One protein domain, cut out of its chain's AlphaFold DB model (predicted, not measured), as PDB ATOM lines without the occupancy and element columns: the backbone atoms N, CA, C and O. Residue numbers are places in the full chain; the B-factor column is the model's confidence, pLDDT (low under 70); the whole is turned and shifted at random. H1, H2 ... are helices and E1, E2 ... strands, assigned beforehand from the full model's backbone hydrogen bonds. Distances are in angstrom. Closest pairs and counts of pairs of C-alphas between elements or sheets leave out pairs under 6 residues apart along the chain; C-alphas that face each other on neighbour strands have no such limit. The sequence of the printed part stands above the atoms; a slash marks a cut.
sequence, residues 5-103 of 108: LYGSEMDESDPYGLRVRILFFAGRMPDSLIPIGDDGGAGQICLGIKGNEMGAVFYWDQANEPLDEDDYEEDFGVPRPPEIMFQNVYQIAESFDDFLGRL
ATOM      1  N   LEU A   5     -32.421  44.570 -28.828       92.19
ATOM      2  CA  LEU A   5     -31.190  45.324 -29.024       92.19
ATOM      3  C   LEU A   5     -30.167  44.907 -27.963       92.19
ATOM      4  O   LEU A   5     -30.513  44.702 -26.796       92.19
ATOM      5  N   TYR A   6     -28.903  44.829 -28.360       94.19
ATOM      6  CA  TYR A   6     -27.804  44.481 -27.470       94.19
ATOM      7  C   TYR A   6     -27.357  45.683 -26.642       94.19
ATOM      8  O   TYR A   6     -27.236  46.804 -27.135       94.19
ATOM      9  N   GLY A   7     -27.127  45.436 -25.356       89.12
ATOM     10  CA  GLY A   7     -26.836  46.450 -24.351       89.12
ATOM     11  C   GLY A   7     -25.526  46.192 -23.617       89.12
ATOM     12  O   GLY A   7     -24.631  45.506 -24.108       89.12
ATOM     13  N   SER A   8     -25.393  46.761 -22.421       86.75
ATOM     14  CA  SER A   8     -24.268  46.444 -21.537       86.75
ATOM     15  C   SER A   8     -24.345  44.990 -21.081       86.75
ATOM     16  O   SER A   8     -25.402  44.576 -20.605       86.75
ATOM     17  N   GLU A   9     -23.237  44.252 -21.154       84.62
ATOM     18  CA  GLU A   9     -23.160  42.922 -20.551       84.62
ATOM     19  C   GLU A   9     -23.311  42.985 -19.019       84.62
ATOM     20  O   GLU A   9     -22.699  43.830 -18.358       84.62
ATOM     21  N   MET A  10     -24.117  42.093 -18.433       78.19
ATOM     22  CA  MET A  10     -24.094  41.867 -16.980       78.19
ATOM     23  C   MET A  10     -22.873  41.038 -16.561       78.19
ATOM     24  O   MET A  10     -22.285  41.282 -15.506       78.19
ATOM     25  N   ASP A  11     -22.492  40.077 -17.404       88.19
ATOM     26  CA  ASP A  11     -21.308  39.234 -17.269       88.19
ATOM     27  C   ASP A  11     -20.843  38.711 -18.644       88.19
ATOM     28  O   ASP A  11     -21.470  38.961 -19.670       88.19
ATOM     29  N   GLU A  12     -19.726  37.980 -18.674       84.81
ATOM     30  CA  GLU A  12     -19.108  37.475 -19.913       84.81
ATOM     31  C   GLU A  12     -19.966  36.453 -20.681       84.81
ATOM     32  O   GLU A  12     -19.651  36.124 -21.823       84.81
ATOM     33  N   SER A  13     -21.034  35.944 -20.066       85.88
ATOM     34  CA  SER A  13     -21.964  34.987 -20.662       85.88
ATOM     35  C   SER A  13     -23.304  35.600 -21.059       85.88
ATOM     36  O   SER A  13     -24.146  34.883 -21.601       85.88
ATOM     37  N   ASP A  14     -23.507  36.902 -20.821       89.19
ATOM     38  CA  ASP A  14     -24.765  37.583 -21.108       89.19
ATOM     39  C   ASP A  14     -25.062  37.579 -22.620       89.19
ATOM     40  O   ASP A  14     -24.396  38.282 -23.393       89.19
ATOM     41  N   PRO A  15     -26.088  36.829 -23.072       86.38
ATOM     42  CA  PRO A  15     -26.425  36.733 -24.483       86.38
ATOM     43  C   PRO A  15     -27.036  38.028 -25.040       86.38
ATOM     44  O   PRO A  15     -27.333  38.082 -26.228       86.38
ATOM     45  N   TYR A  16     -27.236  39.077 -24.246       89.62
ATOM     46  CA  TYR A  16     -27.666  40.389 -24.740       89.62
ATOM     47  C   TYR A  16     -26.580  41.460 -24.586       89.62
ATOM     48  O   TYR A  16     -26.809  42.625 -24.914       89.62
ATOM     49  N   GLY A  17     -25.382  41.074 -24.135       93.62
ATOM     50  CA  GLY A  17     -24.225  41.954 -24.061       93.62
ATOM     51  C   GLY A  17     -23.654  42.261 -25.445       93.62
ATOM     52  O   GLY A  17     -23.247  41.357 -26.177       93.62
ATOM     53  N   LEU A  18     -23.550  43.545 -25.791       94.31
ATOM     54  CA  LEU A  18     -23.012  44.005 -27.074       94.31
ATOM     55  C   LEU A  18     -21.600  43.461 -27.322       94.31
ATOM     56  O   LEU A  18     -21.313  42.956 -28.405       94.31
ATOM     57  N   ARG A  19     -20.718  43.502 -26.315       94.38
ATOM     58  CA  ARG A  19     -19.352  42.977 -26.455       94.38
ATOM     59  C   ARG A  19     -19.339  41.465 -26.647       94.38
ATOM     60  O   ARG A  19     -18.582  40.977 -27.482       94.38
ATOM     61  N   VAL A  20     -20.176  40.743 -25.902       94.44
ATOM     62  CA  VAL A  20     -20.317  39.284 -26.024       94.44
ATOM     63  C   VAL A  20     -20.728  38.924 -27.452       94.44
ATOM     64  O   VAL A  20     -20.128  38.041 -28.061       94.44
ATOM     65  N   ARG A  21     -21.675  39.668 -28.036       94.69
ATOM     66  CA  ARG A  21     -22.144  39.448 -29.410       94.69
ATOM     67  C   ARG A  21     -21.124  39.826 -30.475       94.69
ATOM     68  O   ARG A  21     -20.920  39.040 -31.395       94.69
ATOM     69  N   ILE A  22     -20.420  40.946 -30.323       95.56
ATOM     70  CA  ILE A  22     -19.317  41.315 -31.227       95.56
ATOM     71  C   ILE A  22     -18.258  40.206 -31.272       95.56
ATOM     72  O   ILE A  22     -17.791  39.847 -32.349       95.56
ATOM     73  N   LEU A  23     -17.893  39.642 -30.116       94.94
ATOM     74  CA  LEU A  23     -16.911  38.558 -30.047       94.94
ATOM     75  C   LEU A  23     -17.451  37.246 -30.625       94.94
ATOM     76  O   LEU A  23     -16.727  36.557 -31.336       94.94
ATOM     77  N   PHE A  24     -18.713  36.914 -30.351       94.06
ATOM     78  CA  PHE A  24     -19.352  35.696 -30.852       94.06
ATOM     79  C   PHE A  24     -19.440  35.649 -32.386       94.06
ATOM     80  O   PHE A  24     -19.295  34.582 -32.979       94.06
ATOM     81  N   PHE A  25     -19.669  36.795 -33.033       95.12
ATOM     82  CA  PHE A  25     -19.777  36.896 -34.493       95.12
ATOM     83  C   PHE A  25     -18.472  37.315 -35.191       95.12
ATOM     84  O   PHE A  25     -18.450  37.492 -36.413       95.12
ATOM     85  N   ALA A  26     -17.368  37.448 -34.452       93.56
ATOM     86  CA  ALA A  26     -16.068  37.753 -35.037       93.56
ATOM     87  C   ALA A  26     -15.666  36.672 -36.060       93.56
ATOM     88  O   ALA A  26     -15.731  35.479 -35.775       93.56
ATOM     89  N   GLY A  27     -15.270  37.088 -37.267       92.56
ATOM     90  CA  GLY A  27     -14.916  36.173 -38.364       92.56
ATOM     91  C   GLY A  27     -16.105  35.603 -39.155       92.56
ATOM     92  O   GLY A  27     -15.889  34.967 -40.188       92.56
ATOM     93  N   ARG A  28     -17.345  35.875 -38.723       94.94
ATOM     94  CA  ARG A  28     -18.597  35.480 -39.405       94.94
ATOM     95  C   ARG A  28     -19.287  36.645 -40.120       94.94
ATOM     96  O   ARG A  28     -20.021  36.443 -41.082       94.94
ATOM     97  N   MET A  29     -19.028  37.872 -39.670       95.69
ATOM     98  CA  MET A  29     -19.525  39.113 -40.272       95.69
ATOM     99  C   MET A  29     -18.382  39.936 -40.873       95.69
ATOM    100  O   MET A  29     -17.259  39.853 -40.362       95.69
ATOM    101  N   PRO A  30     -18.650  40.759 -41.905       96.56
ATOM    102  CA  PRO A  30     -17.679  41.731 -42.379       96.56
ATOM    103  C   PRO A  30     -17.152  42.581 -41.227       96.56
ATOM    104  O   PRO A  30     -17.904  43.010 -40.354       96.56
ATOM    105  N   ASP A  31     -15.855  42.871 -41.245       95.56
ATOM    106  CA  ASP A  31     -15.187  43.605 -40.170       95.56
ATOM    107  C   ASP A  31     -15.658  45.067 -40.033       95.56
ATOM    108  O   ASP A  31     -15.286  45.757 -39.072       95.56
ATOM    109  N   SER A  32     -16.430  45.552 -41.009       97.56
ATOM    110  CA  SER A  32     -17.078  46.856 -41.011       97.56
ATOM    111  C   SER A  32     -18.419  46.889 -40.290       97.56
ATOM    112  O   SER A  32     -18.917  47.986 -40.032       97.56
ATOM    113  N   LEU A  33     -18.969  45.733 -39.908       98.19
ATOM    114  CA  LEU A  33     -20.264  45.603 -39.251       98.19
ATOM    115  C   LEU A  33     -20.113  45.113 -37.807       98.19
ATOM    116  O   LEU A  33     -19.254  44.290 -37.496       98.19
ATOM    117  N   ILE A  34     -20.993  45.588 -36.927       97.69
ATOM    118  CA  ILE A  34     -21.208  44.991 -35.605       97.69
ATOM    119  C   ILE A  34     -22.684  44.649 -35.416       97.69
ATOM    120  O   ILE A  34     -23.536  45.435 -35.837       97.69
ATOM    121  N   PRO A  35     -23.010  43.526 -34.760       97.38
ATOM    122  CA  PRO A  35     -24.387  43.207 -34.426       97.38
ATOM    123  C   PRO A  35     -24.870  44.110 -33.283       97.38
ATOM    124  O   PRO A  35     -24.162  44.313 -32.297       97.38
ATOM    125  N   ILE A  36     -26.077  44.652 -33.417       96.88
ATOM    126  CA  ILE A  36     -26.726  45.543 -32.443       96.88
ATOM    127  C   ILE A  36     -28.082  45.016 -31.958       96.88
ATOM    128  O   ILE A  36     -28.657  45.612 -31.051       96.88
ATOM    129  N   GLY A  37     -28.581  43.914 -32.522       95.44
ATOM    130  CA  GLY A  37     -29.752  43.177 -32.041       95.44
ATOM    131  C   GLY A  37     -30.043  41.919 -32.865       95.44
ATOM    132  O   GLY A  37     -29.403  41.709 -33.895       95.44
ATOM    133  N   ASP A  38     -31.009  41.102 -32.435       93.56
ATOM    134  CA  ASP A  38     -31.514  39.932 -33.184       93.56
ATOM    135  C   ASP A  38     -32.978  40.067 -33.614       93.56
ATOM    136  O   ASP A  38     -33.704  40.957 -33.175       93.56
ATOM    137  N   ASP A  39     -33.389  39.151 -34.489       90.88
ATOM    138  CA  ASP A  39     -34.759  38.978 -34.973       90.88
ATOM    139  C   ASP A  39     -35.561  37.907 -34.202       90.88
ATOM    140  O   ASP A  39     -36.554  37.390 -34.717       90.88
ATOM    141  N   GLY A  40     -35.100  37.499 -33.012       87.00
ATOM    142  CA  GLY A  40     -35.686  36.398 -32.238       87.00
ATOM    143  C   GLY A  40     -35.370  34.995 -32.747       87.00
ATOM    144  O   GLY A  40     -35.730  34.006 -32.092       87.00
ATOM    145  N   GLY A  41     -34.717  34.899 -33.905       87.88
ATOM    146  CA  GLY A  41     -34.190  33.688 -34.506       87.88
ATOM    147  C   GLY A  41     -32.664  33.702 -34.513       87.88
ATOM    148  O   GLY A  41     -32.018  33.869 -33.480       87.88
ATOM    149  N   ALA A  42     -32.091  33.441 -35.685       89.44
ATOM    150  CA  ALA A  42     -30.647  33.429 -35.896       89.44
ATOM    151  C   ALA A  42     -30.157  34.649 -36.703       89.44
ATOM    152  O   ALA A  42     -28.956  34.793 -36.912       89.44
ATOM    153  N   GLY A  43     -31.065  35.518 -37.157       95.56
ATOM    154  CA  GLY A  43     -30.719  36.724 -37.900       95.56
ATOM    155  C   GLY A  43     -30.276  37.851 -36.974       95.56
ATOM    156  O   GLY A  43     -30.585  37.864 -35.780       95.56
ATOM    157  N   GLN A  44     -29.508  38.793 -37.516       97.12
ATOM    158  CA  GLN A  44     -28.921  39.895 -36.753       97.12
ATOM    159  C   GLN A  44     -29.196  41.229 -37.440       97.12
ATOM    160  O   GLN A  44     -29.078  41.348 -38.657       97.12
ATOM    161  N   ILE A  45     -29.515  42.251 -36.652       97.25
ATOM    162  CA  ILE A  45     -29.482  43.647 -37.083       97.25
ATOM    163  C   ILE A  45     -28.078  44.171 -36.802       97.25
ATOM    164  O   ILE A  45     -27.610  44.116 -35.666       97.25
ATOM    165  N   CYS A  46     -27.408  44.688 -37.824       98.25
ATOM    166  CA  CYS A  46     -26.021  45.127 -37.765       98.25
ATOM    167  C   CYS A  46     -25.883  46.613 -38.110       98.25
ATOM    168  O   CYS A  46     -26.566  47.122 -38.994       98.25
ATOM    169  N   LEU A  47     -24.952  47.298 -37.448       98.44
ATOM    170  CA  LEU A  47     -24.566  48.677 -37.741       98.44
ATOM    171  C   LEU A  47     -23.207  48.702 -38.442       98.44
ATOM    172  O   LEU A  47     -22.244  48.112 -37.946       98.44
ATOM    173  N   GLY A  48     -23.110  49.428 -39.553       98.44
ATOM    174  CA  GLY A  48     -21.830  49.720 -40.184       98.44
ATOM    175  C   GLY A  48     -21.050  50.775 -39.403       98.44
ATOM    176  O   GLY A  48     -21.523  51.890 -39.184       98.44
ATOM    177  N   ILE A  49     -19.833  50.441 -38.979       97.88
ATOM    178  CA  ILE A  49     -19.006  51.278 -38.091       97.88
ATOM    179  C   ILE A  49     -17.750  51.839 -38.759       97.88
ATOM    180  O   ILE A  49     -17.067  52.680 -38.174       97.88
ATOM    181  N   LYS A  50     -17.416  51.387 -39.969       97.38
ATOM    182  CA  LYS A  50     -16.258  51.864 -40.739       97.38
ATOM    183  C   LYS A  50     -16.436  51.589 -42.231       97.38
ATOM    184  O   LYS A  50     -17.354  50.882 -42.624       97.38
ATOM    185  N   GLY A  51     -15.530  52.125 -43.046       96.50
ATOM    186  CA  GLY A  51     -15.514  51.861 -44.485       96.50
ATOM    187  C   GLY A  51     -16.723  52.446 -45.214       96.50
ATOM    188  O   GLY A  51     -17.246  53.487 -44.816       96.50
ATOM    189  N   ASN A  52     -17.137  51.775 -46.290       96.50
ATOM    190  CA  ASN A  52     -18.258  52.206 -47.129       96.50
ATOM    191  C   ASN A  52     -19.614  51.972 -46.451       96.50
ATOM    192  O   ASN A  52     -20.595  52.614 -46.812       96.50
ATOM    193  N   GLU A  53     -19.663  51.083 -45.458       97.94
ATOM    194  CA  GLU A  53     -20.880  50.716 -44.735       97.94
ATOM    195  C   GLU A  53     -21.183  51.672 -43.573       97.94
ATOM    196  O   GLU A  53     -22.249  51.581 -42.966       97.94
ATOM    197  N   MET A  54     -20.254  52.577 -43.232       98.12
ATOM    198  CA  MET A  54     -20.351  53.434 -42.049       98.12
ATOM    199  C   MET A  54     -21.691  54.184 -41.985       98.12
ATOM    200  O   MET A  54     -22.025  54.975 -42.864       98.12
ATOM    201  N   GLY A  55     -22.418  53.982 -40.886       97.81
ATOM    202  CA  GLY A  55     -23.686  54.640 -40.581       97.81
ATOM    203  C   GLY A  55     -24.928  53.892 -41.065       97.81
ATOM    204  O   GLY A  55     -25.982  54.073 -40.456       97.81
ATOM    205  N   ALA A  56     -24.815  53.038 -42.085       98.56
ATOM    206  CA  ALA A  56     -25.929  52.245 -42.598       98.56
ATOM    207  C   ALA A  56     -26.267  51.062 -41.674       98.56
ATOM    208  O   ALA A  56     -25.437  50.606 -40.879       98.56
ATOM    209  N   VAL A  57     -27.500  50.561 -41.786       98.56
ATOM    210  CA  VAL A  57     -28.000  49.424 -40.998       98.56
ATOM    211  C   VAL A  57     -28.309  48.257 -41.925       98.56
ATOM    212  O   VAL A  57     -28.898  48.432 -42.997       98.56
ATOM    213  N   PHE A  58     -27.927  47.062 -41.495       98.56
ATOM    214  CA  PHE A  58     -27.997  45.835 -42.274       98.56
ATOM    215  C   PHE A  58     -28.725  44.737 -41.501       98.56
ATOM    216  O   PHE A  58     -28.720  44.721 -40.274       98.56
ATOM    217  N   TYR A  59     -29.317  43.802 -42.228       97.94
ATOM    218  CA  TYR A  59     -29.747  42.509 -41.727       97.94
ATOM    219  C   TYR A  59     -28.743  41.451 -42.183       97.94
ATOM    220  O   TYR A  59     -28.427  41.373 -43.370       97.94
ATOM    221  N   TRP A  60     -28.231  40.662 -41.247       98.12
ATOM    222  CA  TRP A  60     -27.374  39.510 -41.508       98.12
ATOM    223  C   TRP A  60     -28.194  38.235 -41.301       98.12
ATOM    224  O   TRP A  60     -28.753  38.022 -40.223       98.12
ATOM    225  N   ASP A  61     -28.283  37.408 -42.339       97.25
ATOM    226  CA  ASP A  61     -29.115  36.203 -42.371       97.25
ATOM    227  C   ASP A  61     -28.272  34.937 -42.180       97.25
ATOM    228  O   ASP A  61     -27.545  34.515 -43.085       97.25
ATOM    229  N   GLN A  62     -28.398  34.281 -41.026       95.50
ATOM    230  CA  GLN A  62     -27.651  33.053 -40.753       95.50
ATOM    231  C   GLN A  62     -27.979  31.912 -41.724       95.50
ATOM    232  O   GLN A  62     -27.130  31.058 -41.968       95.50
ATOM    233  N   ALA A  63     -29.190  31.861 -42.289       95.06
ATOM    234  CA  ALA A  63     -29.586  30.760 -43.167       95.06
ATOM    235  C   ALA A  63     -28.770  30.714 -44.470       95.06
ATOM    236  O   ALA A  63     -28.689  29.660 -45.100       95.06
ATOM    237  N   ASN A  64     -28.167  31.842 -44.854       95.19
ATOM    238  CA  ASN A  64     -27.361  31.993 -46.062       95.19
ATOM    239  C   ASN A  64     -25.883  32.302 -45.753       95.19
ATOM    240  O   ASN A  64     -25.153  32.780 -46.626       95.19
ATOM    241  N   GLU A  65     -25.437  32.052 -44.520       95.38
ATOM    242  CA  GLU A  65     -24.051  32.279 -44.102       95.38
ATOM    243  C   GLU A  65     -23.053  31.548 -45.023       95.38
ATOM    244  O   GLU A  65     -23.303  30.404 -45.417       95.38
ATOM    245  N   PRO A  66     -21.942  32.198 -45.424       94.62
ATOM    246  CA  PRO A  66     -20.901  31.523 -46.191       94.62
ATOM    247  C   PRO A  66     -20.198  30.448 -45.376       94.62
ATOM    248  O   PRO A  66     -20.242  30.456 -44.148       94.62
ATOM    249  N   LEU A  67     -19.484  29.566 -46.078       94.94
ATOM    250  CA  LEU A  67     -18.535  28.661 -45.437       94.94
ATOM    251  C   LEU A  67     -17.589  29.454 -44.526       94.94
ATOM    252  O   LEU A  67     -17.233  30.611 -44.817       94.94
ATOM    253  N   ASP A  68     -17.201  28.831 -43.418       94.12
ATOM    254  CA  ASP A  68     -16.130  29.368 -42.595       94.12
ATOM    255  C   ASP A  68     -14.779  29.275 -43.326       94.12
ATOM    256  O   ASP A  68     -14.695  28.836 -44.474       94.12
ATOM    257  N   GLU A  69     -13.730  29.819 -42.710       92.81
ATOM    258  CA  GLU A  69     -12.414  29.913 -43.351       92.81
ATOM    259  C   GLU A  69     -11.825  28.533 -43.673       92.81
ATOM    260  O   GLU A  69     -11.281  28.347 -44.762       92.81
ATOM    261  N   ASP A  70     -11.974  27.579 -42.750       95.44
ATOM    262  CA  ASP A  70     -11.381  26.247 -42.860       95.44
ATOM    263  C   ASP A  70     -12.115  25.433 -43.938       95.44
ATOM    264  O   ASP A  70     -11.475  24.873 -44.832       95.44
ATOM    265  N   ASP A  71     -13.453  25.446 -43.916       96.00
ATOM    266  CA  ASP A  71     -14.290  24.771 -44.915       96.00
ATOM    267  C   ASP A  71     -14.079  25.367 -46.320       96.00
ATOM    268  O   ASP A  71     -14.019  24.646 -47.318       96.00
ATOM    269  N   TYR A  72     -13.932  26.695 -46.428       96.06
ATOM    270  CA  TYR A  72     -13.680  27.347 -47.715       96.06
ATOM    271  C   TYR A  72     -12.302  26.977 -48.282       96.06
ATOM    272  O   TYR A  72     -12.173  26.708 -49.480       96.06
ATOM    273  N   GLU A  73     -11.260  26.958 -47.446       96.88
ATOM    274  CA  GLU A  73      -9.923  26.561 -47.890       96.88
ATOM    275  C   GLU A  73      -9.879  25.076 -48.286       96.88
ATOM    276  O   GLU A  73      -9.231  24.743 -49.281       96.88
ATOM    277  N   GLU A  74     -10.602  24.193 -47.587       97.81
ATOM    278  CA  GLU A  74     -10.727  22.778 -47.965       97.81
ATOM    279  C   GLU A  74     -11.398  22.607 -49.340       97.81
ATOM    280  O   GLU A  74     -10.872  21.891 -50.200       97.81
ATOM    281  N   ASP A  75     -12.512  23.305 -49.580       97.56
ATOM    282  CA  ASP A  75     -13.300  23.170 -50.810       97.56
ATOM    283  C   ASP A  75     -12.645  23.842 -52.032       97.56
ATOM    284  O   ASP A  75     -12.740  23.333 -53.158       97.56
ATOM    285  N   PHE A  76     -11.979  24.987 -51.842       96.38
ATOM    286  CA  PHE A  76     -11.474  25.828 -52.938       96.38
ATOM    287  C   PHE A  76      -9.942  25.916 -53.020       96.38
ATOM    288  O   PHE A  76      -9.415  26.381 -54.037       96.38
ATOM    289  N   GLY A  77      -9.210  25.466 -51.997       97.56
ATOM    290  CA  GLY A  77      -7.741  25.470 -51.953       97.56
ATOM    291  C   GLY A  77      -7.108  26.862 -51.861       97.56
ATOM    292  O   GLY A  77      -5.926  27.019 -52.182       97.56
ATOM    293  N   VAL A  78      -7.889  27.880 -51.495       96.69
ATOM    294  CA  VAL A  78      -7.459  29.275 -51.326       96.69
ATOM    295  C   VAL A  78      -8.177  29.900 -50.123       96.69
ATOM    296  O   VAL A  78      -9.288  29.470 -49.819       96.69
ATOM    297  N   PRO A  79      -7.601  30.935 -49.478       94.75
ATOM    298  CA  PRO A  79      -8.275  31.657 -48.401       94.75
ATOM    299  C   PRO A  79      -9.599  32.263 -48.862       94.75
ATOM    300  O   PRO A  79      -9.736  32.667 -50.027       94.75
ATOM    301  N   ARG A  80     -10.549  32.383 -47.937       94.50
ATOM    302  CA  ARG A  80     -11.873  32.923 -48.229       94.50
ATOM    303  C   ARG A  80     -11.778  34.414 -48.571       94.50
ATOM    304  O   ARG A  80     -11.272  35.206 -47.773       94.50
ATOM    305  N   PRO A  81     -12.284  34.849 -49.739       94.31
ATOM    306  CA  PRO A  81     -12.338  36.265 -50.071       94.31
ATOM    307  C   PRO A  81     -13.230  37.039 -49.084       94.31
ATOM    308  O   PRO A  81     -14.340  36.584 -48.788       94.31
ATOM    309  N   PRO A  82     -12.813  38.226 -48.607       91.94
ATOM    310  CA  PRO A  82     -13.589  39.008 -47.642       91.94
ATOM    311  C   PRO A  82     -14.954  39.449 -48.189       91.94
ATOM    312  O   PRO A  82     -15.902  39.619 -47.427       91.94
ATOM    313  N   GLU A  83     -15.096  39.596 -49.508       94.06
ATOM    314  CA  GLU A  83     -16.345  40.001 -50.158       94.06
ATOM    315  C   GLU A  83     -17.464  38.968 -49.972       94.06
ATOM    316  O   GLU A  83     -18.640  39.330 -49.946       94.06
ATOM    317  N   ILE A  84     -17.115  37.688 -49.798       94.88
ATOM    318  CA  ILE A  84     -18.091  36.617 -49.562       94.88
ATOM    319  C   ILE A  84     -18.823  36.816 -48.230       94.88
ATOM    320  O   ILE A  84     -19.984  36.433 -48.113       94.88
ATOM    321  N   MET A  85     -18.212  37.495 -47.251       94.75
ATOM    322  CA  MET A  85     -18.855  37.796 -45.967       94.75
ATOM    323  C   MET A  85     -20.082  38.710 -46.099       94.75
ATOM    324  O   MET A  85     -20.868  38.820 -45.163       94.75
ATOM    325  N   PHE A  86     -20.261  39.363 -47.250       97.31
ATOM    326  CA  PHE A  86     -21.436  40.181 -47.544       97.31
ATOM    327  C   PHE A  86     -22.572  39.407 -48.225       97.31
ATOM    328  O   PHE A  86     -23.642  39.977 -48.428       97.31
ATOM    329  N   GLN A  87     -22.393  38.130 -48.589       96.75
ATOM    330  CA  GLN A  87     -23.388  37.399 -49.388       96.75
ATOM    331  C   GLN A  87     -24.758  37.263 -48.703       96.75
ATOM    332  O   GLN A  87     -25.779  37.152 -49.381       96.75
ATOM    333  N   ASN A  88     -24.773  37.270 -47.369       97.69
ATOM    334  CA  ASN A  88     -25.961  37.159 -46.526       97.69
ATOM    335  C   ASN A  88     -26.248  38.450 -45.747       97.69
ATOM    336  O   ASN A  88     -26.929  38.424 -44.722       97.69
ATOM    337  N   VAL A  89     -25.701  39.572 -46.216       98.25
ATOM    338  CA  VAL A  89     -25.865  40.895 -45.621       98.25
ATOM    339  C   VAL A  89     -26.746  41.740 -46.533       98.25
ATOM    340  O   VAL A  89     -26.414  42.003 -47.687       98.25
ATOM    341  N   TYR A  90     -27.859  42.223 -45.993       98.12
ATOM    342  CA  TYR A  90     -28.841  43.023 -46.714       98.12
ATOM    343  C   TYR A  90     -28.966  44.390 -46.062       98.12
ATOM    344  O   TYR A  90     -29.304  44.489 -44.888       98.12
ATOM    345  N   GLN A  91     -28.716  45.467 -46.800       98.38
ATOM    346  CA  GLN A  91     -28.930  46.810 -46.268       98.38
ATOM    347  C   GLN A  91     -30.430  47.061 -46.064       98.38
ATOM    348  O   GLN A  91     -31.219  46.911 -46.996       98.38
ATOM    349  N   ILE A  92     -30.819  47.461 -44.852       97.69
ATOM    350  CA  ILE A  92     -32.219  47.720 -44.478       97.69
ATOM    351  C   ILE A  92     -32.501  49.200 -44.192       97.69
ATOM    352  O   ILE A  92     -33.662  49.613 -44.237       97.69
ATOM    353  N   ALA A  93     -31.463  50.005 -43.950       98.19
ATOM    354  CA  ALA A  93     -31.562  51.458 -43.830       98.19
ATOM    355  C   ALA A  93     -30.256  52.146 -44.256       98.19
ATOM    356  O   ALA A  93     -29.167  51.586 -44.113       98.19
ATOM    357  N   GLU A  94     -30.357  53.369 -44.774       97.88
ATOM    358  CA  GLU A  94     -29.192  54.170 -45.189       97.88
ATOM    359  C   GLU A  94     -28.461  54.812 -44.006       97.88
ATOM    360  O   GLU A  94     -27.279  55.136 -44.101       97.88
ATOM    361  N   SER A  95     -29.155  54.988 -42.883       97.94
ATOM    362  CA  SER A  95     -28.601  55.533 -41.650       97.94
ATOM    363  C   SER A  95     -29.303  54.954 -40.421       97.94
ATOM    364  O   SER A  95     -30.395  54.389 -40.523       97.94
ATOM    365  N   PHE A  96     -28.711  55.134 -39.238       95.50
ATOM    366  CA  PHE A  96     -29.379  54.780 -37.983       95.50
ATOM    367  C   PHE A  96     -30.661  55.600 -37.750       95.50
ATOM    368  O   PHE A  96     -31.646  55.066 -37.253       95.50
ATOM    369  N   ASP A  97     -30.691  56.868 -38.171       96.38
ATOM    370  CA  ASP A  97     -31.895  57.704 -38.077       96.38
ATOM    371  C   ASP A  97     -33.007  57.215 -39.022       96.38
ATOM    372  O   ASP A  97     -34.169  57.161 -38.624       96.38
ATOM    373  N   ASP A  98     -32.656  56.815 -40.252       97.06
ATOM    374  CA  ASP A  98     -33.585  56.185 -41.204       97.06
ATOM    375  C   ASP A  98     -34.135  54.873 -40.632       97.06
ATOM    376  O   ASP A  98     -35.339  54.631 -40.671       97.06
ATOM    377  N   PHE A  99     -33.277  54.061 -40.008       95.88
ATOM    378  CA  PHE A  99     -33.702  52.844 -39.323       95.88
ATOM    379  C   PHE A  99     -34.724  53.136 -38.217       95.88
ATOM    380  O   PHE A  99     -35.801  52.544 -38.222       95.88
ATOM    381  N   LEU A 100     -34.437  54.083 -37.316       93.75
ATOM    382  CA  LEU A 100     -35.370  54.481 -36.256       93.75
ATOM    383  C   LEU A 100     -36.689  55.025 -36.819       93.75
ATOM    384  O   LEU A 100     -37.751  54.734 -36.272       93.75
ATOM    385  N   GLY A 101     -36.635  55.784 -37.918       93.56
ATOM    386  CA  GLY A 101     -37.816  56.316 -38.598       93.56
ATOM    387  C   GLY A 101     -38.733  55.242 -39.194       93.56
ATOM    388  O   GLY A 101     -39.914  55.509 -39.392       93.56
ATOM    389  N   ARG A 102     -38.214  54.034 -39.441       90.75
ATOM    390  CA  ARG A 102     -38.966  52.878 -39.960       90.75
ATOM    391  C   ARG A 102     -39.512  51.959 -38.865       90.75
ATOM    392  O   ARG A 102     -40.233  51.016 -39.182       90.75
ATOM    393  N   LEU A 103     -39.177  52.194 -37.593       88.75
ATOM    394  CA  LEU A 103     -39.710  51.424 -36.465       88.75
ATOM    395  C   LEU A 103     -41.145  51.872 -36.153       88.75
ATOM    396  O   LEU A 103     -41.407  52.563 -35.168       88.75
TER     397      LEU A 103
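AT A GLANCE: This is residues 5 to 103 of the 108 residues of the protein "SMI1_KNR4 domain-containing protein" of Blastopirellula marina DSM 3645 (UniProt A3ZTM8). A small, strongly twisted sheet of four antiparallel strands makes the middle of this domain, with H1 beside its edge strand E1 and H4 on it at one end, while H2 lies far out at the opposite end of the longest axis, away from the sheet. The chain leaves E3 for H2 and comes back through H3 to lay down E4 beside E3; residues 5 to 17, with no named element, loop on the side of H1. The printed part has 99 residues, with four helices and four strands in the order H1 E1 E2 E3 H2 H3 E4 H4, and the sheet's order is E1 - E2 - E3 - E4. The class is mixed, helices and strands, though only 46 residues are in named elements; the whole is compact, with a radius of gyration of the C-alphas of 14.2 A and spans of 44 by 33 by 24 A.

IN THESE COORDINATES: Start at the sheet: find C-alpha 33 at (-20.264, 45.603, -39.251), where E1, residues 33 to 38, begins its 14.0 A. E2 is residues 44 to 48, 12.6 A; E3 is 57 to 60, 9.9 A; E4 is 89 to 93, 12.1 A. Before the sheet comes H1, residues 18 to 24, 9.8 A. H2, residues 69 to 76, 10.5 A, starts at C-alpha 69, (-12.414, 29.913, -43.351). H3 is residues 82 to 86, 7.9 A, and H4, residues 96 to 101, 8.6 A, ends at C-alpha 101, (-37.816, 56.316, -38.598).

HOW THE PARTS SIT: E1, E2 and E3 form a meander, each strand the antiparallel neighbour of the one before, in two hairpins. Look for N 36 and O 45 at 2.8 A between E1 and E2, N 46 and O 58 at 2.8 A between E2 and E3, and N 59 and O 90 at 2.7 A between E3 and E4, which are antiparallel at 149 degrees. H1 only grazes the sheet; its closest C-alphas to E1 are Ile 22 and Ile 34, 6.0 A. H4 is on the sheet at a height of 5.5 A, only just over none of the strands, as 2 of its 6 C-alphas fall on E4; the closest C-alphas of the two are Ala 93 and Phe 99, 5.2 A. H2 and H3 are not on the sheet and are apart from each other. Every O i to N i+4 pair is within hydrogen-bond range in H1, H2 and H4; H3 has 0 of 1, but 2 of 2 O i to N i+3 pairs.

THE WHOLE: The two C-alphas farthest apart, Gly 77 and Gly 101, are 45.1 A apart. The printed part has no cut, and no link between named elements is long. The mean pLDDT of the printed part is 94.7, and no printed residue is under 70.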